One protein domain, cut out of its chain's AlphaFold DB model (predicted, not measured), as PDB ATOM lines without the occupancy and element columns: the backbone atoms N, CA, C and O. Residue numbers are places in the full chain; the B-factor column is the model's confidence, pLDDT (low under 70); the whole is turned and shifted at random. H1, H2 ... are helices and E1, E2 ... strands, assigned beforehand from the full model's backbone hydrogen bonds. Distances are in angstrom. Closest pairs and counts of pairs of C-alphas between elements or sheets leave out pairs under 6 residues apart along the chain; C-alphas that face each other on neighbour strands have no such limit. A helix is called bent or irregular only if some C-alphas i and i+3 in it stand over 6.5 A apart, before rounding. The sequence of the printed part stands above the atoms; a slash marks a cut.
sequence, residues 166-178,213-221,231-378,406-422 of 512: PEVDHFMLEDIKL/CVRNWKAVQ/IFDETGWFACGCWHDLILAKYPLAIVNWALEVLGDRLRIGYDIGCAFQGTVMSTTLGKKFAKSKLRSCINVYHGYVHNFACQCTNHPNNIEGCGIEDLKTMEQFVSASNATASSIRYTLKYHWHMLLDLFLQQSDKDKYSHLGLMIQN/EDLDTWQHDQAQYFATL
ATOM      1  N   PRO A 166      42.309   5.584 -15.757       63.19
ATOM      2  CA  PRO A 166      42.311   6.890 -15.088       63.19
ATOM      3  C   PRO A 166      42.047   8.095 -16.011       63.19
ATOM      4  O   PRO A 166      41.466   9.084 -15.563       63.19
ATOM      5  N   GLU A 167      42.448   8.037 -17.288       62.25
ATOM      6  CA  GLU A 167      42.157   9.103 -18.264       62.25
ATOM      7  C   GLU A 167      40.662   9.132 -18.615       62.25
ATOM      8  O   GLU A 167      40.069  10.189 -18.830       62.25
ATOM      9  N   VAL A 168      40.032   7.959 -18.632       59.31
ATOM     10  CA  VAL A 168      38.606   7.784 -18.910       59.31
ATOM     11  C   VAL A 168      37.756   8.268 -17.743       59.31
ATOM     12  O   VAL A 168      36.803   9.021 -17.952       59.31
ATOM     13  N   ASP A 169      38.114   7.866 -16.524       63.19
ATOM     14  CA  ASP A 169      37.363   8.178 -15.306       63.19
ATOM     15  C   ASP A 169      37.279   9.690 -15.050       63.19
ATOM     16  O   ASP A 169      36.257  10.172 -14.553       63.19
ATOM     17  N   HIS A 170      38.282  10.461 -15.497       64.75
ATOM     18  CA  HIS A 170      38.252  11.929 -15.487       64.75
ATOM     19  C   HIS A 170      37.000  12.514 -16.169       64.75
ATOM     20  O   HIS A 170      36.493  13.555 -15.750       64.75
ATOM     21  N   PHE A 171      36.470  11.842 -17.195       62.41
ATOM     22  CA  PHE A 171      35.304  12.298 -17.951       62.41
ATOM     23  C   PHE A 171      33.978  11.666 -17.507       62.41
ATOM     24  O   PHE A 171      32.946  12.018 -18.079       62.41
ATOM     25  N   MET A 172      33.966  10.742 -16.539       55.56
ATOM     26  CA  MET A 172      32.794   9.889 -16.295       55.56
ATOM     27  C   MET A 172      31.727  10.473 -15.356       55.56
ATOM     28  O   MET A 172      30.545  10.319 -15.662       55.56
ATOM     29  N   LEU A 173      32.085  11.092 -14.216       49.34
ATOM     30  CA  LEU A 173      31.117  11.207 -13.099       49.34
ATOM     31  C   LEU A 173      31.043  12.514 -12.283       49.34
ATOM     32  O   LEU A 173      30.064  12.667 -11.555       49.34
ATOM     33  N   GLU A 174      31.977  13.467 -12.396       47.31
ATOM     34  CA  GLU A 174      31.946  14.690 -11.552       47.31
ATOM     35  C   GLU A 174      31.578  15.984 -12.310       47.31
ATOM     36  O   GLU A 174      30.898  16.848 -11.756       47.31
ATOM     37  N   ASP A 175      31.945  16.104 -13.592       44.31
ATOM     38  CA  ASP A 175      31.729  17.324 -14.395       44.31
ATOM     39  C   ASP A 175      30.476  17.294 -15.295       44.31
ATOM     40  O   ASP A 175      30.075  18.327 -15.845       44.31
ATOM     41  N   ILE A 176      29.828  16.135 -15.473       50.03
ATOM     42  CA  ILE A 176      28.653  16.024 -16.349       50.03
ATOM     43  C   ILE A 176      27.402  16.515 -15.615       50.03
ATOM     44  O   ILE A 176      26.772  15.787 -14.849       50.03
ATOM     45  N   LYS A 177      26.960  17.737 -15.931       45.12
ATOM     46  CA  LYS A 177      25.607  18.205 -15.589       45.12
ATOM     47  C   LYS A 177      24.567  17.500 -16.458       45.12
ATOM     48  O   LYS A 177      24.060  18.078 -17.422       45.12
ATOM     49  N   LEU A 178      24.258  16.251 -16.121       42.59
ATOM     50  CA  LEU A 178      23.124  15.535 -16.691       42.59
ATOM     51  C   LEU A 178      21.844  16.325 -16.385       42.59
ATOM     52  O   LEU A 178      21.496  16.554 -15.229       42.59
ATOM     53  N   CYS A 213      14.169  13.029 -31.456       59.50
ATOM     54  CA  CYS A 213      15.207  12.173 -32.035       59.50
ATOM     55  C   CYS A 213      15.788  11.148 -31.049       59.50
ATOM     56  O   CYS A 213      16.025  10.006 -31.428       59.50
ATOM     57  N   VAL A 214      15.993  11.524 -29.784       57.81
ATOM     58  CA  VAL A 214      16.570  10.656 -28.745       57.81
ATOM     59  C   VAL A 214      15.628   9.506 -28.371       57.81
ATOM     60  O   VAL A 214      16.099   8.419 -28.033       57.81
ATOM     61  N   ARG A 215      14.304   9.691 -28.487       55.44
ATOM     62  CA  ARG A 215      13.311   8.669 -28.112       55.44
ATOM     63  C   ARG A 215      13.381   7.413 -28.979       55.44
ATOM     64  O   ARG A 215      13.032   6.352 -28.478       55.44
ATOM     65  N   ASN A 216      13.882   7.492 -30.212       56.41
ATOM     66  CA  ASN A 216      13.962   6.336 -31.115       56.41
ATOM     67  C   ASN A 216      15.220   5.464 -30.907       56.41
ATOM     68  O   ASN A 216      15.296   4.358 -31.445       56.41
ATOM     69  N   TRP A 217      16.201   5.913 -30.112       51.66
ATOM     70  CA  TRP A 217      17.493   5.233 -29.963       51.66
ATOM     71  C   TRP A 217      17.608   4.434 -28.662       51.66
ATOM     72  O   TRP A 217      17.824   4.983 -27.582       51.66
ATOM     73  N   LYS A 218      17.593   3.097 -28.781       50.25
ATOM     74  CA  LYS A 218      17.811   2.166 -27.653       50.25
ATOM     75  C   LYS A 218      19.121   2.413 -26.890       50.25
ATOM     76  O   LYS A 218      19.175   2.144 -25.696       50.25
ATOM     77  N   ALA A 219      20.144   2.947 -27.562       47.97
ATOM     78  CA  ALA A 219      21.427   3.305 -26.954       47.97
ATOM     79  C   ALA A 219      21.315   4.420 -25.895       47.97
ATOM     80  O   ALA A 219      22.131   4.455 -24.981       47.97
ATOM     81  N   VAL A 220      20.304   5.295 -25.982       45.09
ATOM     82  CA  VAL A 220      20.056   6.359 -24.988       45.09
ATOM     83  C   VAL A 220      18.948   5.970 -23.997       45.09
ATOM     84  O   VAL A 220      18.955   6.413 -22.856       45.09
ATOM     85  N   GLN A 221      18.038   5.064 -24.376       43.22
ATOM     86  CA  GLN A 221      17.017   4.507 -23.472       43.22
ATOM     87  C   GLN A 221      17.568   3.556 -22.381       43.22
ATOM     88  O   GLN A 221      16.804   3.055 -21.556       43.22
ATOM     89  N   ILE A 231      29.992  -5.287 -16.199       43.50
ATOM     90  CA  ILE A 231      29.993  -6.220 -17.337       43.50
ATOM     91  C   ILE A 231      30.468  -5.507 -18.611       43.50
ATOM     92  O   ILE A 231      31.138  -6.117 -19.448       43.50
ATOM     93  N   PHE A 232      30.163  -4.219 -18.771       49.53
ATOM     94  CA  PHE A 232      30.649  -3.415 -19.892       49.53
ATOM     95  C   PHE A 232      32.117  -2.988 -19.748       49.53
ATOM     96  O   PHE A 232      32.762  -2.818 -20.777       49.53
ATOM     97  N   ASP A 233      32.685  -2.937 -18.540       55.22
ATOM     98  CA  ASP A 233      34.131  -2.722 -18.334       55.22
ATOM     99  C   ASP A 233      35.006  -3.861 -18.895       55.22
ATOM    100  O   ASP A 233      36.202  -3.677 -19.138       55.22
ATOM    101  N   GLU A 234      34.424  -5.051 -19.096       55.97
ATOM    102  CA  GLU A 234      35.112  -6.225 -19.658       55.97
ATOM    103  C   GLU A 234      34.604  -6.661 -21.035       55.97
ATOM    104  O   GLU A 234      35.320  -7.351 -21.753       55.97
ATOM    105  N   THR A 235      33.370  -6.309 -21.412       55.66
ATOM    106  CA  THR A 235      32.765  -6.741 -22.689       55.66
ATOM    107  C   THR A 235      32.364  -5.599 -23.617       55.66
ATOM    108  O   THR A 235      32.019  -5.841 -24.775       55.66
ATOM    109  N   GLY A 236      32.409  -4.359 -23.130       60.84
ATOM    110  CA  GLY A 236      32.171  -3.152 -23.903       60.84
ATOM    111  C   GLY A 236      33.473  -2.562 -24.438       60.84
ATOM    112  O   GLY A 236      34.509  -2.561 -23.781       60.84
ATOM    113  N   TRP A 237      33.404  -2.017 -25.647       66.88
ATOM    114  CA  TRP A 237      34.454  -1.184 -26.222       66.88
ATOM    115  C   TRP A 237      33.805  -0.105 -27.086       66.88
ATOM    116  O   TRP A 237      32.843  -0.384 -27.807       66.88
ATOM    117  N   PHE A 238      34.300   1.131 -27.005       73.69
ATOM    118  CA  PHE A 238      33.881   2.201 -27.901       73.69
ATOM    119  C   PHE A 238      34.991   2.445 -28.921       73.69
ATOM    120  O   PHE A 238      36.016   3.053 -28.610       73.69
ATOM    121  N   ALA A 239      34.779   1.943 -30.136       77.50
ATOM    122  CA  ALA A 239      35.661   2.193 -31.263       77.50
ATOM    123  C   ALA A 239      35.271   3.497 -31.973       77.50
ATOM    124  O   ALA A 239      34.100   3.794 -32.200       77.50
ATOM    125  N   CYS A 240      36.289   4.247 -32.358       79.94
ATOM    126  CA  CYS A 240      36.268   5.284 -33.369       79.94
ATOM    127  C   CYS A 240      37.162   4.818 -34.527       79.94
ATOM    128  O   CYS A 240      37.968   3.899 -34.393       79.94
ATOM    129  N   GLY A 241      37.042   5.459 -35.679       79.06
ATOM    130  CA  GLY A 241      38.003   5.293 -36.753       79.06
ATOM    131  C   GLY A 241      38.102   6.564 -37.568       79.06
ATOM    132  O   GLY A 241      37.177   7.379 -37.598       79.06
ATOM    133  N   CYS A 242      39.237   6.739 -38.226       78.94
ATOM    134  CA  CYS A 242      39.393   7.806 -39.202       78.94
ATOM    135  C   CYS A 242      38.687   7.473 -40.527       78.94
ATOM    136  O   CYS A 242      38.322   6.328 -40.785       78.94
ATOM    137  N   TRP A 243      38.601   8.458 -41.426       76.31
ATOM    138  CA  TRP A 243      38.127   8.292 -42.813       76.31
ATOM    139  C   TRP A 243      38.976   7.330 -43.669       76.31
ATOM    140  O   TRP A 243      38.670   7.091 -44.833       76.31
ATOM    141  N   HIS A 244      40.068   6.798 -43.119       76.00
ATOM    142  CA  HIS A 244      40.905   5.783 -43.757       76.00
ATOM    143  C   HIS A 244      40.669   4.369 -43.197       76.00
ATOM    144  O   HIS A 244      41.436   3.454 -43.492       76.00
ATOM    145  N   ASP A 245      39.612   4.201 -42.396       73.50
ATOM    146  CA  ASP A 245      39.188   2.973 -41.723       73.50
ATOM    147  C   ASP A 245      40.158   2.395 -40.675       73.50
ATOM    148  O   ASP A 245      40.051   1.220 -40.327       73.50
ATOM    149  N   LEU A 246      41.078   3.211 -40.154       75.06
ATOM    150  CA  LEU A 246      42.020   2.821 -39.097       75.06
ATOM    151  C   LEU A 246      41.460   3.175 -37.708       75.06
ATOM    152  O   LEU A 246      40.829   4.229 -37.567       75.06
ATOM    153  N   ILE A 247      41.661   2.299 -36.716       72.69
ATOM    154  CA  ILE A 247      40.853   2.239 -35.480       72.69
ATOM    155  C   ILE A 247      41.477   2.939 -34.262       72.69
ATOM    156  O   ILE A 247      42.579   2.631 -33.831       72.69
ATOM    157  N   LEU A 248      40.704   3.805 -33.614       65.75
ATOM    158  CA  LEU A 248      41.061   4.521 -32.387       65.75
ATOM    159  C   LEU A 248      40.073   4.128 -31.276       65.75
ATOM    160  O   LEU A 248      38.889   3.967 -31.554       65.75
ATOM    161  N   ALA A 249      40.496   3.999 -30.022       60.53
ATOM    162  CA  ALA A 249      39.596   3.688 -28.898       60.53
ATOM    163  C   ALA A 249      39.801   4.705 -27.750       60.53
ATOM    164  O   ALA A 249      40.536   5.670 -27.915       60.53
ATOM    165  N   LYS A 250      39.160   4.635 -26.578       57.78
ATOM    166  CA  LYS A 250      38.291   3.588 -25.999       57.78
ATOM    167  C   LYS A 250      36.952   4.128 -25.474       57.78
ATOM    168  O   LYS A 250      36.080   3.333 -25.136       57.78
ATOM    169  N   TYR A 251      36.785   5.457 -25.406       70.12
ATOM    170  CA  TYR A 251      35.593   6.142 -24.881       70.12
ATOM    171  C   TYR A 251      35.345   7.472 -25.609       70.12
ATOM    172  O   TYR A 251      36.303   8.187 -25.907       70.12
ATOM    173  N   PRO A 252      34.080   7.857 -25.864       77.25
ATOM    174  CA  PRO A 252      33.759   8.942 -26.791       77.25
ATOM    175  C   PRO A 252      34.272  10.322 -26.349       77.25
ATOM    176  O   PRO A 252      34.701  11.104 -27.193       77.25
ATOM    177  N   LEU A 253      34.274  10.630 -25.046       82.81
ATOM    178  CA  LEU A 253      34.797  11.908 -24.536       82.81
ATOM    179  C   LEU A 253      36.332  11.962 -24.546       82.81
ATOM    180  O   LEU A 253      36.888  12.980 -24.954       82.81
ATOM    181  N   ALA A 254      37.010  10.865 -24.191       78.75
ATOM    182  CA  ALA A 254      38.469  10.761 -24.277       78.75
ATOM    183  C   ALA A 254      38.950  10.897 -25.736       78.75
ATOM    184  O   ALA A 254      39.817  11.717 -26.027       78.75
ATOM    185  N   ILE A 255      38.287  10.207 -26.676       79.12
ATOM    186  CA  ILE A 255      38.527  10.335 -28.124       79.12
ATOM    187  C   ILE A 255      38.363  11.790 -28.591       79.12
ATOM    188  O   ILE A 255      39.186  12.285 -29.361       79.12
ATOM    189  N   VAL A 256      37.338  12.508 -28.114       84.69
ATOM    190  CA  VAL A 256      37.166  13.939 -28.419       84.69
ATOM    191  C   VAL A 256      38.291  14.784 -27.815       84.69
ATOM    192  O   VAL A 256      38.792  15.672 -28.504       84.69
ATOM    193  N   ASN A 257      38.716  14.538 -26.570       85.00
ATOM    194  CA  ASN A 257      39.821  15.292 -25.973       85.00
ATOM    195  C   ASN A 257      41.125  15.099 -26.757       85.00
ATOM    196  O   ASN A 257      41.745  16.092 -27.140       85.00
ATOM    197  N   TRP A 258      41.480  13.844 -27.037       78.62
ATOM    198  CA  TRP A 258      42.650  13.462 -27.821       78.62
ATOM    199  C   TRP A 258      42.619  14.083 -29.222       78.62
ATOM    200  O   TRP A 258      43.579  14.733 -29.638       78.62
ATOM    201  N   ALA A 259      41.487  13.989 -29.931       79.81
ATOM    202  CA  ALA A 259      41.342  14.569 -31.265       79.81
ATOM    203  C   ALA A 259      41.584  16.092 -31.255       79.81
ATOM    204  O   ALA A 259      42.249  16.622 -32.145       79.81
ATOM    205  N   LEU A 260      41.114  16.786 -30.213       83.94
ATOM    206  CA  LEU A 260      41.324  18.224 -30.013       83.94
ATOM    207  C   LEU A 260      42.769  18.611 -29.641       83.94
ATOM    208  O   LEU A 260      43.103  19.792 -29.729       83.94
ATOM    209  N   GLU A 261      43.608  17.674 -29.194       82.38
ATOM    210  CA  GLU A 261      45.023  17.921 -28.853       82.38
ATOM    211  C   GLU A 261      45.967  17.542 -29.988       82.38
ATOM    212  O   GLU A 261      46.932  18.258 -30.251       82.38
ATOM    213  N   VAL A 262      45.670  16.434 -30.665       73.06
ATOM    214  CA  VAL A 262      46.587  15.762 -31.589       73.06
ATOM    215  C   VAL A 262      46.249  16.060 -33.049       73.06
ATOM    216  O   VAL A 262      47.144  16.344 -33.843       73.06
ATOM    217  N   LEU A 263      44.962  16.038 -33.415       74.12
ATOM    218  CA  LEU A 263      44.512  16.230 -34.801       74.12
ATOM    219  C   LEU A 263      44.179  17.696 -35.130       74.12
ATOM    220  O   LEU A 263      44.209  18.092 -36.295       74.12
ATOM    221  N   GLY A 264      43.900  18.507 -34.106       76.88
ATOM    222  CA  GLY A 264      43.734  19.956 -34.211       76.88
ATOM    223  C   GLY A 264      42.310  20.426 -34.530       76.88
ATOM    224  O   GLY A 264      41.314  19.839 -34.107       76.88
ATOM    225  N   ASP A 265      42.214  21.554 -35.237       87.25
ATOM    226  CA  ASP A 265      40.957  22.281 -35.434       87.25
ATOM    227  C   ASP A 265      40.118  21.767 -36.626       87.25
ATOM    228  O   ASP A 265      40.627  21.250 -37.618       87.25
ATOM    229  N   ARG A 266      38.805  22.039 -36.575       86.25
ATOM    230  CA  ARG A 266      37.786  21.838 -37.633       86.25
ATOM    231  C   ARG A 266      37.447  20.391 -38.004       86.25
ATOM    232  O   ARG A 266      36.856  20.162 -39.060       86.25
ATOM    233  N   LEU A 267      37.745  19.435 -37.132       87.31
ATOM    234  CA  LEU A 267      37.432  18.022 -37.353       87.31
ATOM    235  C   LEU A 267      35.913  17.763 -37.461       87.31
ATOM    236  O   LEU A 267      35.068  18.573 -37.044       87.31
ATOM    237  N   ARG A 268      35.570  16.604 -38.026       88.38
ATOM    238  CA  ARG A 268      34.206  16.069 -38.135       88.38
ATOM    239  C   ARG A 268      34.177  14.691 -37.485       88.38
ATOM    240  O   ARG A 268      34.973  13.838 -37.863       88.38
ATOM    241  N   ILE A 269      33.287  14.483 -36.515       87.56
ATOM    242  CA  ILE A 269      33.147  13.200 -35.806       87.56
ATOM    243  C   ILE A 269      31.757  12.625 -36.079       87.56
ATOM    244  O   ILE A 269      30.755  13.133 -35.569       87.56
ATOM    245  N   GLY A 270      31.721  11.562 -36.884       88.69
ATOM    246  CA  GLY A 270      30.514  10.788 -37.152       88.69
ATOM    247  C   GLY A 270      30.126   9.921 -35.957       88.69
ATOM    248  O   GLY A 270      30.969   9.207 -35.421       88.69
ATOM    249  N   TYR A 271      28.860   9.980 -35.549       87.75
ATOM    250  CA  TYR A 271      28.275   9.081 -34.555       87.75
ATOM    251  C   TYR A 271      26.751   9.025 -34.733       87.75
ATOM    252  O   TYR A 271      26.128  10.048 -35.002       87.75
ATOM    253  N   ASP A 272      26.126   7.861 -34.561       86.56
ATOM    254  CA  ASP A 272      24.695   7.619 -34.823       86.56
ATOM    255  C   ASP A 272      23.773   8.614 -34.100       86.56
ATOM    256  O   ASP A 272      22.776   9.081 -34.655       86.56
ATOM    257  N   ILE A 273      24.155   8.989 -32.874       84.75
ATOM    258  CA  ILE A 273      23.489   9.986 -32.024       84.75
ATOM    259  C   ILE A 273      24.270  11.311 -31.946       84.75
ATOM    260  O   ILE A 273      24.144  12.047 -30.969       84.75
ATOM    261  N   GLY A 274      25.075  11.636 -32.964       87.94
ATOM    262  CA  GLY A 274      25.972  12.800 -33.017       87.94
ATOM    263  C   GLY A 274      25.301  14.136 -32.677       87.94
ATOM    264  O   GLY A 274      25.900  14.992 -32.028       87.94
ATOM    265  N   CYS A 275      24.018  14.279 -33.019       86.75
ATOM    266  CA  CYS A 275      23.171  15.412 -32.640       86.75
ATOM    267  C   CYS A 275      23.061  15.609 -31.111       86.75
ATOM    268  O   CYS A 275      23.267  16.717 -30.616       86.75
ATOM    269  N   ALA A 276      22.787  14.538 -30.361       86.56
ATOM    270  CA  ALA A 276      22.704  14.549 -28.902       86.56
ATOM    271  C   ALA A 276      24.099  14.519 -28.261       86.56
ATOM    272  O   ALA A 276      24.354  15.244 -27.302       86.56
ATOM    273  N   PHE A 277      25.028  13.749 -28.836       87.44
ATOM    274  CA  PHE A 277      26.406  13.655 -28.361       87.44
ATOM    275  C   PHE A 277      27.133  15.005 -28.399       87.44
ATOM    276  O   PHE A 277      27.849  15.332 -27.456       87.44
ATOM    277  N   GLN A 278      26.900  15.842 -29.416       89.06
ATOM    278  CA  GLN A 278      27.421  17.211 -29.429       89.06
ATOM    279  C   GLN A 278      26.909  18.029 -28.231       89.06
ATOM    280  O   GLN A 278      27.680  18.773 -27.628       89.06
ATOM    281  N   GLY A 279      25.637  17.864 -27.851       85.44
ATOM    282  CA  GLY A 279      25.075  18.460 -26.635       85.44
ATOM    283  C   GLY A 279      25.782  17.976 -25.366       85.44
ATOM    284  O   GLY A 279      26.115  18.795 -24.510       85.44
ATOM    285  N   THR A 280      26.089  16.678 -25.286       85.75
ATOM    286  CA  THR A 280      26.873  16.080 -24.193       85.75
ATOM    287  C   THR A 280      28.288  16.653 -24.129       85.75
ATOM    288  O   THR A 280      28.699  17.140 -23.085       85.75
ATOM    289  N   VAL A 281      29.040  16.685 -25.235       87.19
ATOM    290  CA  VAL A 281      30.395  17.269 -25.245       87.19
ATOM    291  C   VAL A 281      30.366  18.732 -24.793       87.19
ATOM    292  O   VAL A 281      31.204  19.153 -23.996       87.19
ATOM    293  N   MET A 282      29.373  19.500 -25.250       86.50
ATOM    294  CA  MET A 282      29.204  20.909 -24.891       86.50
ATOM    295  C   MET A 282      28.826  21.148 -23.419       86.50
ATOM    296  O   MET A 282      29.051  22.260 -22.938       86.50
ATOM    297  N   SER A 283      28.295  20.152 -22.696       83.00
ATOM    298  CA  SER A 283      28.023  20.253 -21.253       83.00
ATOM    299  C   SER A 283      29.215  19.875 -20.363       83.00
ATOM    300  O   SER A 283      29.183  20.176 -19.170       83.00
ATOM    301  N   THR A 284      30.280  19.290 -20.929       84.75
ATOM    302  CA  THR A 284      31.531  18.954 -20.220       84.75
ATOM    303  C   THR A 284      32.577  20.078 -20.256       84.75
ATOM    304  O   THR A 284      32.453  21.071 -20.981       84.75
ATOM    305  N   THR A 285      33.683  19.881 -19.530       85.12
ATOM    306  CA  THR A 285      34.906  20.705 -19.596       85.12
ATOM    307  C   THR A 285      35.446  20.883 -21.022       85.12
ATOM    308  O   THR A 285      35.975  21.953 -21.352       85.12
ATOM    309  N   LEU A 286      35.243  19.897 -21.906       87.25
ATOM    310  CA  LEU A 286      35.670  19.934 -23.308       87.25
ATOM    311  C   LEU A 286      34.898  20.952 -24.158       87.25
ATOM    312  O   LEU A 286      35.435  21.421 -25.163       87.25
ATOM    313  N   GLY A 287      33.685  21.361 -23.765       88.44
ATOM    314  CA  GLY A 287      32.799  22.194 -24.588       88.44
ATOM    315  C   GLY A 287      33.431  23.505 -25.079       88.44
ATOM    316  O   GLY A 287      33.264  23.892 -26.235       88.44
ATOM    317  N   LYS A 288      34.256  24.165 -24.252       89.56
ATOM    318  CA  LYS A 288      34.986  25.386 -24.658       89.56
ATOM    319  C   LYS A 288      36.055  25.109 -25.724       89.56
ATOM    320  O   LYS A 288      36.238  25.918 -26.632       89.56
ATOM    321  N   LYS A 289      36.762  23.980 -25.612       89.81
ATOM    322  CA  LYS A 289      37.828  23.534 -26.527       89.81
ATOM    323  C   LYS A 289      37.226  23.077 -27.862       89.81
ATOM    324  O   LYS A 289      37.672  23.507 -28.925       89.81
ATOM    325  N   PHE A 290      36.139  22.310 -27.794       91.00
ATOM    326  CA  PHE A 290      35.320  21.868 -28.923       91.00
ATOM    327  C   PHE A 290      34.736  23.048 -29.722       91.00
ATOM    328  O   PHE A 290      34.901  23.126 -30.937       91.00
ATOM    329  N   ALA A 291      34.136  24.032 -29.043       90.56
ATOM    330  CA  ALA A 291      33.601  25.221 -29.706       90.56
ATOM    331  C   ALA A 291      34.702  26.094 -30.338       90.56
ATOM    332  O   ALA A 291      34.546  26.569 -31.464       90.56
ATOM    333  N   LYS A 292      35.837  26.287 -29.644       92.31
ATOM    334  CA  LYS A 292      36.973  27.077 -30.151       92.31
ATOM    335  C   LYS A 292      37.588  26.459 -31.411       92.31
ATOM    336  O   LYS A 292      37.846  27.185 -32.368       92.31
ATOM    337  N   SER A 293      37.790  25.143 -31.407       89.50
ATOM    338  CA  SER A 293      38.354  24.398 -32.539       89.50
ATOM    339  C   SER A 293      37.410  24.303 -33.739       89.50
ATOM    340  O   SER A 293      37.844  23.968 -34.839       89.50
ATOM    341  N   LYS A 294      36.118  24.619 -33.565       89.81
ATOM    342  CA  LYS A 294      35.058  24.418 -34.570       89.81
ATOM    343  C   LYS A 294      34.906  22.949 -34.988       89.81
ATOM    344  O   LYS A 294      34.547  22.665 -36.137       89.81
ATOM    345  N   LEU A 295      35.191  22.030 -34.063       89.12
ATOM    346  CA  LEU A 295      34.834  20.626 -34.220       89.12
ATOM    347  C   LEU A 295      33.305  20.514 -34.310       89.12
ATOM    348  O   LEU A 295      32.578  21.286 -33.683       89.12
ATOM    349  N   ARG A 296      32.809  19.583 -35.125       89.94
ATOM    350  CA  ARG A 296      31.374  19.306 -35.259       89.94
ATOM    351  C   ARG A 296      31.134  17.806 -35.225       89.94
ATOM    352  O   ARG A 296      31.864  17.065 -35.884       89.94
ATOM    353  N   SER A 297      30.106  17.369 -34.501       90.12
ATOM    354  CA  SER A 297      29.609  16.000 -34.645       90.12
ATOM    355  C   SER A 297      28.513  15.948 -35.707       90.12
ATOM    356  O   SER A 297      27.764  16.906 -35.901       90.12
ATOM    357  N   CYS A 298      28.449  14.835 -36.423       90.44
ATOM    358  CA  CYS A 298      27.480  14.559 -37.473       90.44
ATOM    359  C   CYS A 298      26.894  13.160 -37.273       90.44
ATOM    360  O   CYS A 298      27.539  12.282 -36.701       90.44
ATOM    361  N   ILE A 299      25.667  12.956 -37.746       90.69
ATOM    362  CA  ILE A 299      25.074  11.612 -37.842       90.69
ATOM    363  C   ILE A 299      25.612  10.920 -39.099       90.69
ATOM    364  O   ILE A 299      26.027  11.607 -40.029       90.69
ATOM    365  N   ASN A 300      25.630   9.585 -39.155       87.88
ATOM    366  CA  ASN A 300      25.989   8.897 -40.402       87.88
ATOM    367  C   ASN A 300      24.842   8.990 -41.435       87.88
ATOM    368  O   ASN A 300      23.694   9.276 -41.079       87.88
ATOM    369  N   VAL A 301      25.133   8.771 -42.723       87.88
ATOM    370  CA  VAL A 301      24.131   8.940 -43.801       87.88
ATOM    371  C   VAL A 301      22.984   7.922 -43.710       87.88
ATOM    372  O   VAL A 301      21.869   8.199 -44.142       87.88
ATOM    373  N   TYR A 302      23.216   6.735 -43.140       82.88
ATOM    374  CA  TYR A 302      22.183   5.699 -43.038       82.88
ATOM    375  C   TYR A 302      21.179   5.994 -41.924       82.88
ATOM    376  O   TYR A 302      19.969   6.046 -42.144       82.88
ATOM    377  N   HIS A 303      21.703   6.230 -40.728       82.31
ATOM    378  CA  HIS A 303      20.954   6.549 -39.526       82.31
ATOM    379  C   HIS A 303      20.362   7.953 -39.562       82.31
ATOM    380  O   HIS A 303      19.371   8.195 -38.880       82.31
ATOM    381  N   GLY A 304      20.890   8.847 -40.406       84.00
ATOM    382  CA  GLY A 304      20.316  10.160 -40.674       84.00
ATOM    383  C   GLY A 304      18.809  10.120 -40.924       84.00
ATOM    384  O   GLY A 304      18.067  10.835 -40.258       84.00
ATOM    385  N   TYR A 305      18.342   9.203 -41.774       83.94
ATOM    386  CA  TYR A 305      16.919   9.036 -42.095       83.94
ATOM    387  C   TYR A 305      16.041   8.518 -40.935       83.94
ATOM    388  O   TYR A 305      14.819   8.548 -41.048       83.94
ATOM    389  N   VAL A 306      16.637   8.054 -39.830       84.50
ATOM    390  CA  VAL A 306      15.934   7.620 -38.602       84.50
ATOM    391  C   VAL A 306      15.723   8.790 -37.623       84.50
ATOM    392  O   VAL A 306      14.877   8.715 -36.730       84.50
ATOM    393  N   HIS A 307      16.463   9.892 -37.788       85.00
ATOM    394  CA  HIS A 307      16.234  11.138 -37.051       85.00
ATOM    395  C   HIS A 307      15.088  11.942 -37.676       85.00
ATOM    396  O   HIS A 307      14.814  11.818 -38.870       85.00
ATOM    397  N   ASN A 308      14.439  12.812 -36.896       85.19
ATOM    398  CA  ASN A 308      13.411  13.697 -37.446       85.19
ATOM    399  C   ASN A 308      14.012  14.711 -38.442       85.19
ATOM    400  O   ASN A 308      15.219  14.980 -38.446       85.19
ATOM    401  N   PHE A 309      13.173  15.267 -39.317       85.69
ATOM    402  CA  PHE A 309      13.654  16.051 -40.459       85.69
ATOM    403  C   PHE A 309      14.419  17.322 -40.036       85.69
ATOM    404  O   PHE A 309      15.439  17.656 -40.633       85.69
ATOM    405  N   ALA A 310      14.013  17.976 -38.940       85.81
ATOM    406  CA  ALA A 310      14.728  19.127 -38.377       85.81
ATOM    407  C   ALA A 310      16.171  18.775 -37.948       85.81
ATOM    408  O   ALA A 310      17.117  19.528 -38.205       85.81
ATOM    409  N   CYS A 311      16.366  17.597 -37.345       87.06
ATOM    410  CA  CYS A 311      17.694  17.077 -37.027       87.06
ATOM    411  C   CYS A 311      18.501  16.762 -38.296       87.06
ATOM    412  O   CYS A 311      19.683  17.107 -38.352       87.06
ATOM    413  N   GLN A 312      17.878  16.183 -39.331       89.31
ATOM    414  CA  GLN A 312      18.535  15.910 -40.617       89.31
ATOM    415  C   GLN A 312      19.049  17.194 -41.284       89.31
ATOM    416  O   GLN A 312      20.224  17.253 -41.654       89.31
ATOM    417  N   CYS A 313      18.233  18.255 -41.359       88.25
ATOM    418  CA  CYS A 313      18.638  19.564 -41.896       88.25
ATOM    419  C   CYS A 313      19.922  20.114 -41.250       88.25
ATOM    420  O   CYS A 313      20.713  20.779 -41.915       88.25
ATOM    421  N   THR A 314      20.146  19.809 -39.968       87.06
ATOM    422  CA  THR A 314      21.276  20.336 -39.190       87.06
ATOM    423  C   THR A 314      22.471  19.382 -39.122       87.06
ATOM    424  O   THR A 314      23.613  19.837 -39.133       87.06
ATOM    425  N   ASN A 315      22.253  18.072 -39.004       90.12
ATOM    426  CA  ASN A 315      23.293  17.125 -38.577       90.12
ATOM    427  C   ASN A 315      23.672  16.076 -39.636       90.12
ATOM    428  O   ASN A 315      24.658  15.362 -39.435       90.12
ATOM    429  N   HIS A 316      22.926  15.981 -40.742       90.88
ATOM    430  CA  HIS A 316      23.204  15.041 -41.832       90.88
ATOM    431  C   HIS A 316      24.474  15.437 -42.621       90.88
ATOM    432  O   HIS A 316      24.627  16.620 -42.928       90.88
ATOM    433  N   PRO A 317      25.361  14.503 -43.028       90.75
ATOM    434  CA  PRO A 317      26.643  14.836 -43.666       90.75
ATOM    435  C   PRO A 317      26.518  15.669 -44.944       90.75
ATOM    436  O   PRO A 317      27.248  16.644 -45.093       90.75
ATOM    437  N   ASN A 318      25.539  15.364 -45.806       88.50
ATOM    438  CA  ASN A 318      25.251  16.140 -47.026       88.50
ATOM    439  C   ASN A 318      24.958  17.630 -46.758       88.50
ATOM    440  O   ASN A 318      25.154  18.452 -47.644       88.50
ATOM    441  N   ASN A 319      24.503  17.969 -45.549       87.62
ATOM    442  CA  ASN A 319      24.148  19.327 -45.132       87.62
ATOM    443  C   ASN A 319      25.314  20.041 -44.413       87.62
ATOM    444  O   ASN A 319      25.140  21.141 -43.886       87.62
ATOM    445  N   ILE A 320      26.495  19.410 -44.334       88.25
ATOM    446  CA  ILE A 320      27.652  19.882 -43.566       88.25
ATOM    447  C   ILE A 320      28.863  20.058 -44.483       88.25
ATOM    448  O   ILE A 320      29.496  19.099 -44.931       88.25
ATOM    449  N   GLU A 321      29.260  21.315 -44.676       86.50
ATOM    450  CA  GLU A 321      30.481  21.652 -45.404       86.50
ATOM    451  C   GLU A 321      31.719  20.984 -44.767       86.50
ATOM    452  O   GLU A 321      31.938  21.015 -43.543       86.50
ATOM    453  N   GLY A 322      32.537  20.372 -45.627       86.12
ATOM    454  CA  GLY A 322      33.749  19.638 -45.262       86.12
ATOM    455  C   GLY A 322      33.583  18.120 -45.123       86.12
ATOM    456  O   GLY A 322      34.600  17.445 -45.027       86.12
ATOM    457  N   CYS A 323      32.362  17.569 -45.153       87.31
ATOM    458  CA  CYS A 323      32.156  16.109 -45.159       87.31
ATOM    459  C   CYS A 323      32.419  15.462 -46.537       87.31
ATOM    460  O   CYS A 323      32.761  14.287 -46.617       87.31
ATOM    461  N   GLY A 324      32.303  16.217 -47.634       88.50
ATOM    462  CA  GLY A 324      32.584  15.707 -48.981       88.50
ATOM    463  C   GLY A 324      31.608  14.606 -49.411       88.50
ATOM    464  O   GLY A 324      30.401  14.824 -49.400       88.50
ATOM    465  N   ILE A 325      32.139  13.447 -49.812       89.44
ATOM    466  CA  ILE A 325      31.358  12.256 -50.208       89.44
ATOM    467  C   ILE A 325      31.317  11.173 -49.114       89.44
ATOM    468  O   ILE A 325      30.936  10.040 -49.393       89.44
ATOM    469  N   GLU A 326      31.762  11.503 -47.899       86.69
ATOM    470  CA  GLU A 326      31.894  10.563 -46.785       86.69
ATOM    471  C   GLU A 326      30.524  10.158 -46.215       86.69
ATOM    472  O   GLU A 326      29.689  11.020 -45.929       86.69
ATOM    473  N   ASP A 327      30.294   8.852 -46.032       87.38
ATOM    474  CA  ASP A 327      29.018   8.319 -45.534       87.38
ATOM    475  C   ASP A 327      29.028   7.993 -44.028       87.38
ATOM    476  O   ASP A 327      27.956   7.877 -43.417       87.38
ATOM    477  N   LEU A 328      30.229   7.943 -43.432       86.19
ATOM    478  CA  LEU A 328      30.510   7.697 -42.016       86.19
ATOM    479  C   LEU A 328      30.052   6.310 -41.520       86.19
ATOM    480  O   LEU A 328      29.773   6.140 -40.331       86.19
ATOM    481  N   LYS A 329      29.984   5.301 -42.401       82.56
ATOM    482  CA  LYS A 329      29.563   3.926 -42.049       82.56
ATOM    483  C   LYS A 329      30.691   2.964 -41.685       82.56
ATOM    484  O   LYS A 329      30.418   1.811 -41.345       82.56
ATOM    485  N   THR A 330      31.949   3.392 -41.735       80.50
ATOM    486  CA  THR A 330      33.134   2.569 -41.424       80.50
ATOM    487  C   THR A 330      32.977   1.716 -40.159       80.50
ATOM    488  O   THR A 330      33.317   0.530 -40.162       80.50
ATOM    489  N   MET A 331      32.416   2.290 -39.088       83.06
ATOM    490  CA  MET A 331      32.222   1.594 -37.811       83.06
ATOM    491  C   MET A 331      31.230   0.426 -37.900       83.06
ATOM    492  O   MET A 331      31.477  -0.608 -37.283       83.06
ATOM    493  N   GLU A 332      30.170   0.514 -38.714       81.69
ATOM    494  CA  GLU A 332      29.223  -0.595 -38.924       81.69
ATOM    495  C   GLU A 332      29.939  -1.817 -39.527       81.69
ATOM    496  O   GLU A 332      29.777  -2.951 -39.066       81.69
ATOM    497  N   GLN A 333      30.783  -1.584 -40.539       82.12
ATOM    498  CA  GLN A 333      31.561  -2.637 -41.200       82.12
ATOM    499  C   GLN A 333      32.598  -3.250 -40.252       82.12
ATOM    500  O   GLN A 333      32.770  -4.470 -40.212       82.12
ATOM    501  N   PHE A 334      33.275  -2.401 -39.477       85.81
ATOM    502  CA  PHE A 334      34.287  -2.813 -38.514       85.81
ATOM    503  C   PHE A 334      33.702  -3.660 -37.374       85.81
ATOM    504  O   PHE A 334      34.193  -4.761 -37.118       85.81
ATOM    505  N   VAL A 335      32.613  -3.204 -36.745       83.25
ATOM    506  CA  VAL A 335      31.904  -3.953 -35.692       83.25
ATOM    507  C   VAL A 335      31.322  -5.256 -36.249       83.25
ATOM    508  O   VAL A 335      31.358  -6.293 -35.587       83.25
ATOM    509  N   SER A 336      30.848  -5.259 -37.499       86.31
ATOM    510  CA  SER A 336      30.428  -6.493 -38.173       86.31
ATOM    511  C   SER A 336      31.579  -7.507 -38.278       86.31
ATOM    512  O   SER A 336      31.407  -8.668 -37.897       86.31
ATOM    513  N   ALA A 337      32.769  -7.066 -38.702       86.88
ATOM    514  CA  ALA A 337      33.963  -7.906 -38.794       86.88
ATOM    515  C   ALA A 337      34.475  -8.386 -37.421       86.88
ATOM    516  O   ALA A 337      34.888  -9.543 -37.292       86.88
ATOM    517  N   SER A 338      34.404  -7.546 -36.381       85.88
ATOM    518  CA  SER A 338      34.880  -7.894 -35.036       85.88
ATOM    519  C   SER A 338      34.097  -9.045 -34.399       85.88
ATOM    520  O   SER A 338      34.661  -9.771 -33.581       85.88
ATOM    521  N   ASN A 339      32.856  -9.317 -34.830       87.00
ATOM    522  CA  ASN A 339      32.089 -10.497 -34.400       87.00
ATOM    523  C   ASN A 339      32.827 -11.828 -34.640       87.00
ATOM    524  O   ASN A 339      32.546 -12.816 -33.962       87.00
ATOM    525  N   ALA A 340      33.808 -11.873 -35.551       87.62
ATOM    526  CA  ALA A 340      34.666 -13.041 -35.746       87.62
ATOM    527  C   ALA A 340      35.516 -13.400 -34.509       87.62
ATOM    528  O   ALA A 340      35.941 -14.548 -34.390       87.62
ATOM    529  N   THR A 341      35.762 -12.458 -33.595       86.69
ATOM    530  CA  THR A 341      36.492 -12.679 -32.329       86.69
ATOM    531  C   THR A 341      35.596 -13.290 -31.243       86.69
ATOM    532  O   THR A 341      36.077 -14.038 -30.391       86.69
ATOM    533  N   ALA A 342      34.279 -13.039 -31.302       84.81
ATOM    534  CA  ALA A 342      33.324 -13.295 -30.221       84.81
ATOM    535  C   ALA A 342      33.327 -14.747 -29.711       84.81
ATOM    536  O   ALA A 342      33.211 -14.984 -28.509       84.81
ATOM    537  N   SER A 343      33.491 -15.731 -30.603       82.12
ATOM    538  CA  SER A 343      33.530 -17.153 -30.228       82.12
ATOM    539  C   SER A 343      34.768 -17.542 -29.418       82.12
ATOM    540  O   SER A 343      34.692 -18.470 -28.620       82.12
ATOM    541  N   SER A 344      35.895 -16.860 -29.634       79.44
ATOM    542  CA  SER A 344      37.161 -17.133 -28.945       79.44
ATOM    543  C   SER A 344      37.260 -16.383 -27.619       79.44
ATOM    544  O   SER A 344      37.848 -16.893 -26.672       79.44
ATOM    545  N   ILE A 345      36.669 -15.185 -27.541       79.75
ATOM    546  CA  ILE A 345      36.831 -14.285 -26.391       79.75
ATOM    547  C   ILE A 345      35.725 -14.414 -25.327       79.75
ATOM    548  O   ILE A 345      35.949 -14.047 -24.181       79.75
ATOM    549  N   ARG A 346      34.544 -14.971 -25.651       73.25
ATOM    550  CA  ARG A 346      33.381 -15.031 -24.730       73.25
ATOM    551  C   ARG A 346      33.634 -15.757 -23.396       73.25
ATOM    552  O   ARG A 346      32.939 -15.475 -22.426       73.25
ATOM    553  N   TYR A 347      34.564 -16.711 -23.357       69.94
ATOM    554  CA  TYR A 347      34.840 -17.550 -22.178       69.94
ATOM    555  C   TYR A 347      36.320 -17.538 -21.774       69.94
ATOM    556  O   TYR A 347      36.786 -18.473 -21.124       69.94
ATOM    557  N   THR A 348      37.071 -16.525 -22.208       68.25
ATOM    558  CA  THR A 348      38.512 -16.426 -21.954       68.25
ATOM    559  C   THR A 348      38.822 -15.426 -20.838       68.25
ATOM    560  O   THR A 348      37.967 -14.631 -20.454       68.25
ATOM    561  N   LEU A 349      40.041 -15.467 -20.298       70.94
ATOM    562  CA  LEU A 349      40.492 -14.506 -19.287       70.94
ATOM    563  C   LEU A 349      40.633 -13.104 -19.896       70.94
ATOM    564  O   LEU A 349      41.022 -12.976 -21.054       70.94
ATOM    565  N   LYS A 350      40.421 -12.047 -19.101       69.69
ATOM    566  CA  LYS A 350      40.545 -10.636 -19.527       69.69
ATOM    567  C   LYS A 350      41.829 -10.335 -20.318       69.69
ATOM    568  O   LYS A 350      41.792  -9.620 -21.313       69.69
ATOM    569  N   TYR A 351      42.950 -10.930 -19.912       75.69
ATOM    570  CA  TYR A 351      44.225 -10.856 -20.633       75.69
ATOM    571  C   TYR A 351      44.116 -11.406 -22.071       75.69
ATOM    572  O   TYR A 351      44.390 -10.692 -23.034       75.69
ATOM    573  N   HIS A 352      43.635 -12.644 -22.243       73.38
ATOM    574  CA  HIS A 352      43.453 -13.262 -23.565       73.38
ATOM    575  C   HIS A 352      42.338 -12.601 -24.389       73.38
ATOM    576  O   HIS A 352      42.385 -12.656 -25.617       73.38
ATOM    577  N   TRP A 353      41.351 -11.976 -23.738       76.31
ATOM    578  CA  TRP A 353      40.298 -11.193 -24.390       76.31
ATOM    579  C   TRP A 353      40.908  -9.985 -25.108       76.31
ATOM    580  O   TRP A 353      40.757  -9.866 -26.326       76.31
ATOM    581  N   HIS A 354      41.692  -9.167 -24.391       76.88
ATOM    582  CA  HIS A 354      42.424  -8.055 -24.998       76.88
ATOM    583  C   HIS A 354      43.433  -8.544 -26.055       76.88
ATOM    584  O   HIS A 354      43.483  -7.981 -27.142       76.88
ATOM    585  N   MET A 355      44.181  -9.623 -25.787       82.81
ATOM    586  CA  MET A 355      45.177 -10.190 -26.714       82.81
ATOM    587  C   MET A 355      44.584 -10.600 -28.068       82.81
ATOM    588  O   MET A 355      45.151 -10.305 -29.120       82.81
ATOM    589  N   LEU A 356      43.445 -11.294 -28.071       82.44
ATOM    590  CA  LEU A 356      42.803 -11.732 -29.313       82.44
ATOM    591  C   LEU A 356      42.162 -10.563 -30.076       82.44
ATOM    592  O   LEU A 356      42.131 -10.594 -31.309       82.44
ATOM    593  N   LEU A 357      41.681  -9.537 -29.366       82.56
ATOM    594  CA  LEU A 357      41.198  -8.294 -29.973       82.56
ATOM    595  C   LEU A 357      42.342  -7.475 -30.578       82.56
ATOM    596  O   LEU A 357      42.222  -7.057 -31.724       82.56
ATOM    597  N   ASP A 358      43.462  -7.316 -29.872       83.56
ATOM    598  CA  ASP A 358      44.670  -6.646 -30.364       83.56
ATOM    599  C   ASP A 358      45.191  -7.294 -31.656       83.56
ATOM    600  O   ASP A 358      45.386  -6.621 -32.668       83.56
ATOM    601  N   LEU A 359      45.317  -8.626 -31.685       86.44
ATOM    602  CA  LEU A 359      45.727  -9.340 -32.896       86.44
ATOM    603  C   LEU A 359      44.758  -9.110 -34.069       86.44
ATOM    604  O   LEU A 359      45.206  -8.951 -35.206       86.44
ATOM    605  N   PHE A 360      43.446  -9.070 -33.817       88.06
ATOM    606  CA  PHE A 360      42.453  -8.730 -34.841       88.06
ATOM    607  C   PHE A 360      42.618  -7.284 -35.337       88.06
ATOM    608  O   PHE A 360      42.672  -7.060 -36.547       88.06
ATOM    609  N   LEU A 361      42.748  -6.324 -34.421       84.44
ATOM    610  CA  LEU A 361      42.912  -4.898 -34.702       84.44
ATOM    611  C   LEU A 361      44.158  -4.625 -35.551       84.44
ATOM    612  O   LEU A 361      44.042  -4.082 -36.651       84.44
ATOM    613  N   GLN A 362      45.313  -5.143 -35.121       83.62
ATOM    614  CA  GLN A 362      46.574  -5.058 -35.857       83.62
ATOM    615  C   GLN A 362      46.463  -5.561 -37.300       83.62
ATOM    616  O   GLN A 362      47.200  -5.097 -38.173       83.62
ATOM    617  N   GLN A 363      45.640  -6.584 -37.556       87.62
ATOM    618  CA  GLN A 363      45.452  -7.117 -38.903       87.62
ATOM    619  C   GLN A 363      44.427  -6.309 -39.702       87.62
ATOM    620  O   GLN A 363      44.634  -6.110 -40.901       87.62
ATOM    621  N   SER A 364      43.380  -5.810 -39.043       86.19
ATOM    622  CA  SER A 364      42.388  -4.909 -39.631       86.19
ATOM    623  C   SER A 364      43.067  -3.659 -40.192       86.19
ATOM    624  O   SER A 364      42.970  -3.399 -41.391       86.19
ATOM    625  N   ASP A 365      43.887  -2.975 -39.387       83.56
ATOM    626  CA  ASP A 365      44.613  -1.780 -39.829       83.56
ATOM    627  C   ASP A 365      45.615  -2.079 -40.946       83.56
ATOM    628  O   ASP A 365      45.711  -1.319 -41.905       83.56
ATOM    629  N   LYS A 366      46.339  -3.207 -40.887       83.31
ATOM    630  CA  LYS A 366      47.257  -3.614 -41.972       83.31
ATOM    631  C   LYS A 366      46.513  -3.849 -43.283       83.31
ATOM    632  O   LYS A 366      46.996  -3.439 -44.340       83.31
ATOM    633  N   ASP A 367      45.343  -4.482 -43.228       85.94
ATOM    634  CA  ASP A 367      44.525  -4.714 -44.414       85.94
ATOM    635  C   ASP A 367      43.936  -3.395 -44.942       85.94
ATOM    636  O   ASP A 367      44.006  -3.152 -46.147       85.94
ATOM    637  N   LYS A 368      43.441  -2.497 -44.080       85.50
ATOM    638  CA  LYS A 368      42.952  -1.165 -44.481       85.50
ATOM    639  C   LYS A 368      44.067  -0.285 -45.054       85.50
ATOM    640  O   LYS A 368      43.913   0.243 -46.153       85.50
ATOM    641  N   TYR A 369      45.231  -0.234 -44.408       82.25
ATOM    642  CA  TYR A 369      46.423   0.465 -44.897       82.25
ATOM    643  C   TYR A 369      46.876  -0.058 -46.269       82.25
ATOM    644  O   TYR A 369      47.210   0.729 -47.153       82.25
ATOM    645  N   SER A 370      46.822  -1.377 -46.499       82.88
ATOM    646  CA  SER A 370      47.148  -1.959 -47.811       82.88
ATOM    647  C   SER A 370      46.171  -1.544 -48.925       82.88
ATOM    648  O   SER A 370      46.578  -1.388 -50.077       82.88
ATOM    649  N   HIS A 371      44.902  -1.295 -48.582       84.81
ATOM    650  CA  HIS A 371      43.865  -0.839 -49.512       84.81
ATOM    651  C   HIS A 371      43.763   0.692 -49.635       84.81
ATOM    652  O   HIS A 371      43.095   1.177 -50.550       84.81
ATOM    653  N   LEU A 372      44.444   1.457 -48.774       84.56
ATOM    654  CA  LEU A 372      44.345   2.917 -48.676       84.56
ATOM    655  C   LEU A 372      44.520   3.629 -50.027       84.56
ATOM    656  O   LEU A 372      43.708   4.472 -50.403       84.56
ATOM    657  N   GLY A 373      45.536   3.246 -50.805       87.81
ATOM    658  CA  GLY A 373      45.789   3.840 -52.122       87.81
ATOM    659  C   GLY A 373      44.676   3.579 -53.147       87.81
ATOM    660  O   GLY A 373      44.400   4.435 -53.988       87.81
ATOM    661  N   LEU A 374      44.005   2.423 -53.065       91.25
ATOM    662  CA  LEU A 374      42.865   2.085 -53.921       91.25
ATOM    663  C   LEU A 374      41.605   2.846 -53.488       91.25
ATOM    664  O   LEU A 374      40.907   3.391 -54.339       91.25
ATOM    665  N   MET A 375      41.346   2.925 -52.182       88.44
ATOM    666  CA  MET A 375      40.230   3.683 -51.607       88.44
ATOM    667  C   MET A 375      40.327   5.176 -51.964       88.44
ATOM    668  O   MET A 375      39.403   5.706 -52.576       88.44
ATOM    669  N   ILE A 376      41.474   5.824 -51.727       89.06
ATOM    670  CA  ILE A 376      41.696   7.232 -52.107       89.06
ATOM    671  C   ILE A 376      41.512   7.436 -53.621       89.06
ATOM    672  O   ILE A 376      40.849   8.383 -54.044       89.06
ATOM    673  N   GLN A 377      42.053   6.539 -54.458       93.19
ATOM    674  CA  GLN A 377      41.897   6.628 -55.914       93.19
ATOM    675  C   GLN A 377      40.430   6.497 -56.359       93.19
ATOM    676  O   GLN A 377      40.001   7.213 -57.268       93.19
ATOM    677  N   ASN A 378      39.670   5.588 -55.747       94.38
ATOM    678  CA  ASN A 378      38.264   5.369 -56.070       94.38
ATOM    679  C   ASN A 378      37.406   6.560 -55.633       94.38
ATOM    680  O   ASN A 378      36.660   7.084 -56.459       94.38
ATOM    681  N   GLU A 406      23.066  30.274 -55.067       90.12
ATOM    682  CA  GLU A 406      22.891  30.937 -53.764       90.12
ATOM    683  C   GLU A 406      21.462  30.785 -53.199       90.12
ATOM    684  O   GLU A 406      21.249  30.867 -51.987       90.12
ATOM    685  N   ASP A 407      20.476  30.518 -54.064       92.06
ATOM    686  CA  ASP A 407      19.108  30.236 -53.627       92.06
ATOM    687  C   ASP A 407      19.027  28.857 -52.939       92.06
ATOM    688  O   ASP A 407      18.198  28.679 -52.053       92.06
ATOM    689  N   LEU A 408      19.922  27.909 -53.259       90.06
ATOM    690  CA  LEU A 408      19.966  26.577 -52.631       90.06
ATOM    691  C   LEU A 408      20.321  26.654 -51.139       90.06
ATOM    692  O   LEU A 408      19.647  26.032 -50.320       90.06
ATOM    693  N   ASP A 409      21.336  27.449 -50.784       87.62
ATOM    694  CA  ASP A 409      21.730  27.686 -49.387       87.62
ATOM    695  C   ASP A 409      20.586  28.358 -48.605       87.62
ATOM    696  O   ASP A 409      20.329  28.043 -47.440       87.62
ATOM    697  N   THR A 410      19.860  29.259 -49.276       90.50
ATOM    698  CA  THR A 410      18.680  29.935 -48.723       90.50
ATOM    699  C   THR A 410      17.544  28.937 -48.486       90.50
ATOM    700  O   THR A 410      17.020  28.868 -47.380       90.50
ATOM    701  N   TRP A 411      17.224  28.081 -49.463       91.06
ATOM    702  CA  TRP A 411      16.196  27.044 -49.319       91.06
ATOM    703  C   TRP A 411      16.546  26.018 -48.241       91.06
ATOM    704  O   TRP A 411      15.653  25.564 -47.532       91.06
ATOM    705  N   GLN A 412      17.826  25.667 -48.072       87.50
ATOM    706  CA  GLN A 412      18.267  24.798 -46.978       87.50
ATOM    707  C   GLN A 412      18.023  25.456 -45.607       87.50
ATOM    708  O   GLN A 412      17.603  24.778 -44.664       87.50
ATOM    709  N   HIS A 413      18.242  26.770 -45.490       86.94
ATOM    710  CA  HIS A 413      17.939  27.526 -44.274       86.94
ATOM    711  C   HIS A 413      16.429  27.630 -44.013       86.94
ATOM    712  O   HIS A 413      15.977  27.293 -42.918       86.94
ATOM    713  N   ASP A 414      15.648  28.011 -45.027       88.94
ATOM    714  CA  ASP A 414      14.185  28.113 -44.958       88.94
ATOM    715  C   ASP A 414      13.553  26.765 -44.583       88.94
ATOM    716  O   ASP A 414      12.660  26.696 -43.739       88.94
ATOM    717  N   GLN A 415      14.061  25.669 -45.157       88.12
ATOM    718  CA  GLN A 415      13.656  24.306 -44.832       88.12
ATOM    719  C   GLN A 415      13.965  23.967 -43.367       88.12
ATOM    720  O   GLN A 415      13.081  23.495 -42.649       88.12
ATOM    721  N   ALA A 416      15.186  24.237 -42.895       85.50
ATOM    722  CA  ALA A 416      15.559  24.006 -41.500       85.50
ATOM    723  C   ALA A 416      14.673  24.806 -40.527       85.50
ATOM    724  O   ALA A 416      14.233  24.264 -39.511       85.50
ATOM    725  N   GLN A 417      14.363  26.065 -40.854       85.38
ATOM    726  CA  GLN A 417      13.469  26.911 -40.063       85.38
ATOM    727  C   GLN A 417      12.026  26.385 -40.070       85.38
ATOM    728  O   GLN A 417      11.421  26.266 -39.006       85.38
ATOM    729  N   TYR A 418      11.489  26.022 -41.239       85.62
ATOM    730  CA  TYR A 418      10.146  25.454 -41.379       85.62
ATOM    731  C   TYR A 418       9.974  24.211 -40.498       85.62
ATOM    732  O   TYR A 418       9.087  24.179 -39.641       85.62
ATOM    733  N   PHE A 419      10.879  23.232 -40.618       83.44
ATOM    734  CA  PHE A 419      10.817  21.998 -39.831       83.44
ATOM    735  C   PHE A 419      11.085  22.206 -38.333       83.44
ATOM    736  O   PHE A 419      10.540  21.458 -37.526       83.44
ATOM    737  N   ALA A 420      11.834  23.240 -37.934       78.81
ATOM    738  CA  ALA A 420      11.956  23.631 -36.526       78.81
ATOM    739  C   ALA A 420      10.658  24.235 -35.944       78.81
ATOM    740  O   ALA A 420      10.464  24.215 -34.731       78.81
ATOM    741  N   THR A 421       9.763  24.763 -36.789       77.06
ATOM    742  CA  THR A 421       8.474  25.354 -36.372       77.06
ATOM    743  C   THR A 421       7.261  24.435 -36.541       77.06
ATOM    744  O   THR A 421       6.179  24.767 -36.058       77.06
ATOM    745  N   LEU A 422       7.429  23.272 -37.182       70.38
ATOM    746  CA  LEU A 422       6.334  22.380 -37.583       70.38
ATOM    747  C   LEU A 422       5.541  21.785 -36.401       70.38
ATOM    748  O   LEU A 422       4.375  21.449 -36.560       70.38
TER     749      LEU A 422
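Overview. This is residues 166 to 178, 213 to 221, 231 to 378 and 406 to 422 of the 512 residues of an uncharacterized protein of Coprinellus micaceus (UniProt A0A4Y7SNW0). A small parallel pair of strands, E1 and E2, sits in the middle of a cluster of short helices and long links, with H5 packed on E2. The longest helix, H11, runs along one side of this body, reached through H9 and H10, and H12 is at the other end, packed on H8. The printed part has 187 residues, with twelve named helices and two named strands in the order H1 H2 H3 H4 E1 H5 H6 E2 H7 H8 H9 H10 H11 H12; the class is mostly helix. The whole is compact, with a radius of gyration of the C-alphas of 18.3 A and spans of 57 by 46 by 32 A.

Arrangement. E1, residues 268 to 270, and E2, residues 296 to 298, are parallel neighbours at 29 degrees, with N 269 and O 296 3.0 A apart, within hydrogen-bond range. With H5, residues 274 to 283, and H6, residues 287 to 293, between them they form a strand-helix-strand unit, two parallel strands joined through helices, with a right-handed crossover. The closest C-alphas of H5 and E2, Gly 274 and Cys 298, are 5.0 A apart. H5 and H6 touch only at the corner, Val 281 to Gly 287, 5.5 A. H6 only just touches H4, residues 252 to 263, with 3 pairs of C-alphas within 8 A, closest Phe 290 and Leu 260, 7.1 A. H4 only just touches H1, residues 166 to 169, with 3 such pairs, closest Ala 254 and Val 168, 6.1 A. H8, residues 309 to 315, touches H12, residues 406 to 421, at a steep tilt of 57 degrees, closest Ala 310 and Phe 419, 5.1 A. H2, residues 213 to 216, and H7, residues 301 to 304, are close to H8 but not clearly touching, the closest C-alphas 7.4 A and 6.0 A away. H11, residues 350 to 378, touches H10, residues 342 to 345, with its residues 352 to 356 alone, closest Trp 353 and Ile 345, 5.1 A. H3, residues 231 to 235, and H9, residues 330 to 338, are close to H11 but not clearly touching. H3, H4, H6, H9 and H12 have every O i to N i+4 pair within hydrogen-bond range, against 5 of 6 in H5, 2 of 3 in H8 and 23 of 25 in H11; H1, H2, H7 and H10 are too short for one.

Along the chain. H1 begins at C-alpha 166, (42.311, 6.890, -15.088). H11 measures 40.0 A and is irregular, C-alphas 370 and 373 being 7.4 A apart, with a kink of 48 degrees near residue 371. H12 measures 23.3 A and ends at C-alpha 421, (8.474, 25.354, -36.372); H4 measures 15.3 A and H5 14.1 A.

Size, cuts and confidence. The C-alphas farthest apart, Leu 349 and Asp 407, are 60.3 A apart. Across the cuts, C-alphas 178 and 213 are 17.6 A apart, 221 and 231 17.9 A, and 378 and 406 29.9 A. The links H3 to H4 and H8 to H9 are long. Mean pLDDT of the printed part is 79.3; 35 residues are under 70, among them 166 to 178, 213 to 221 and 231 to 237.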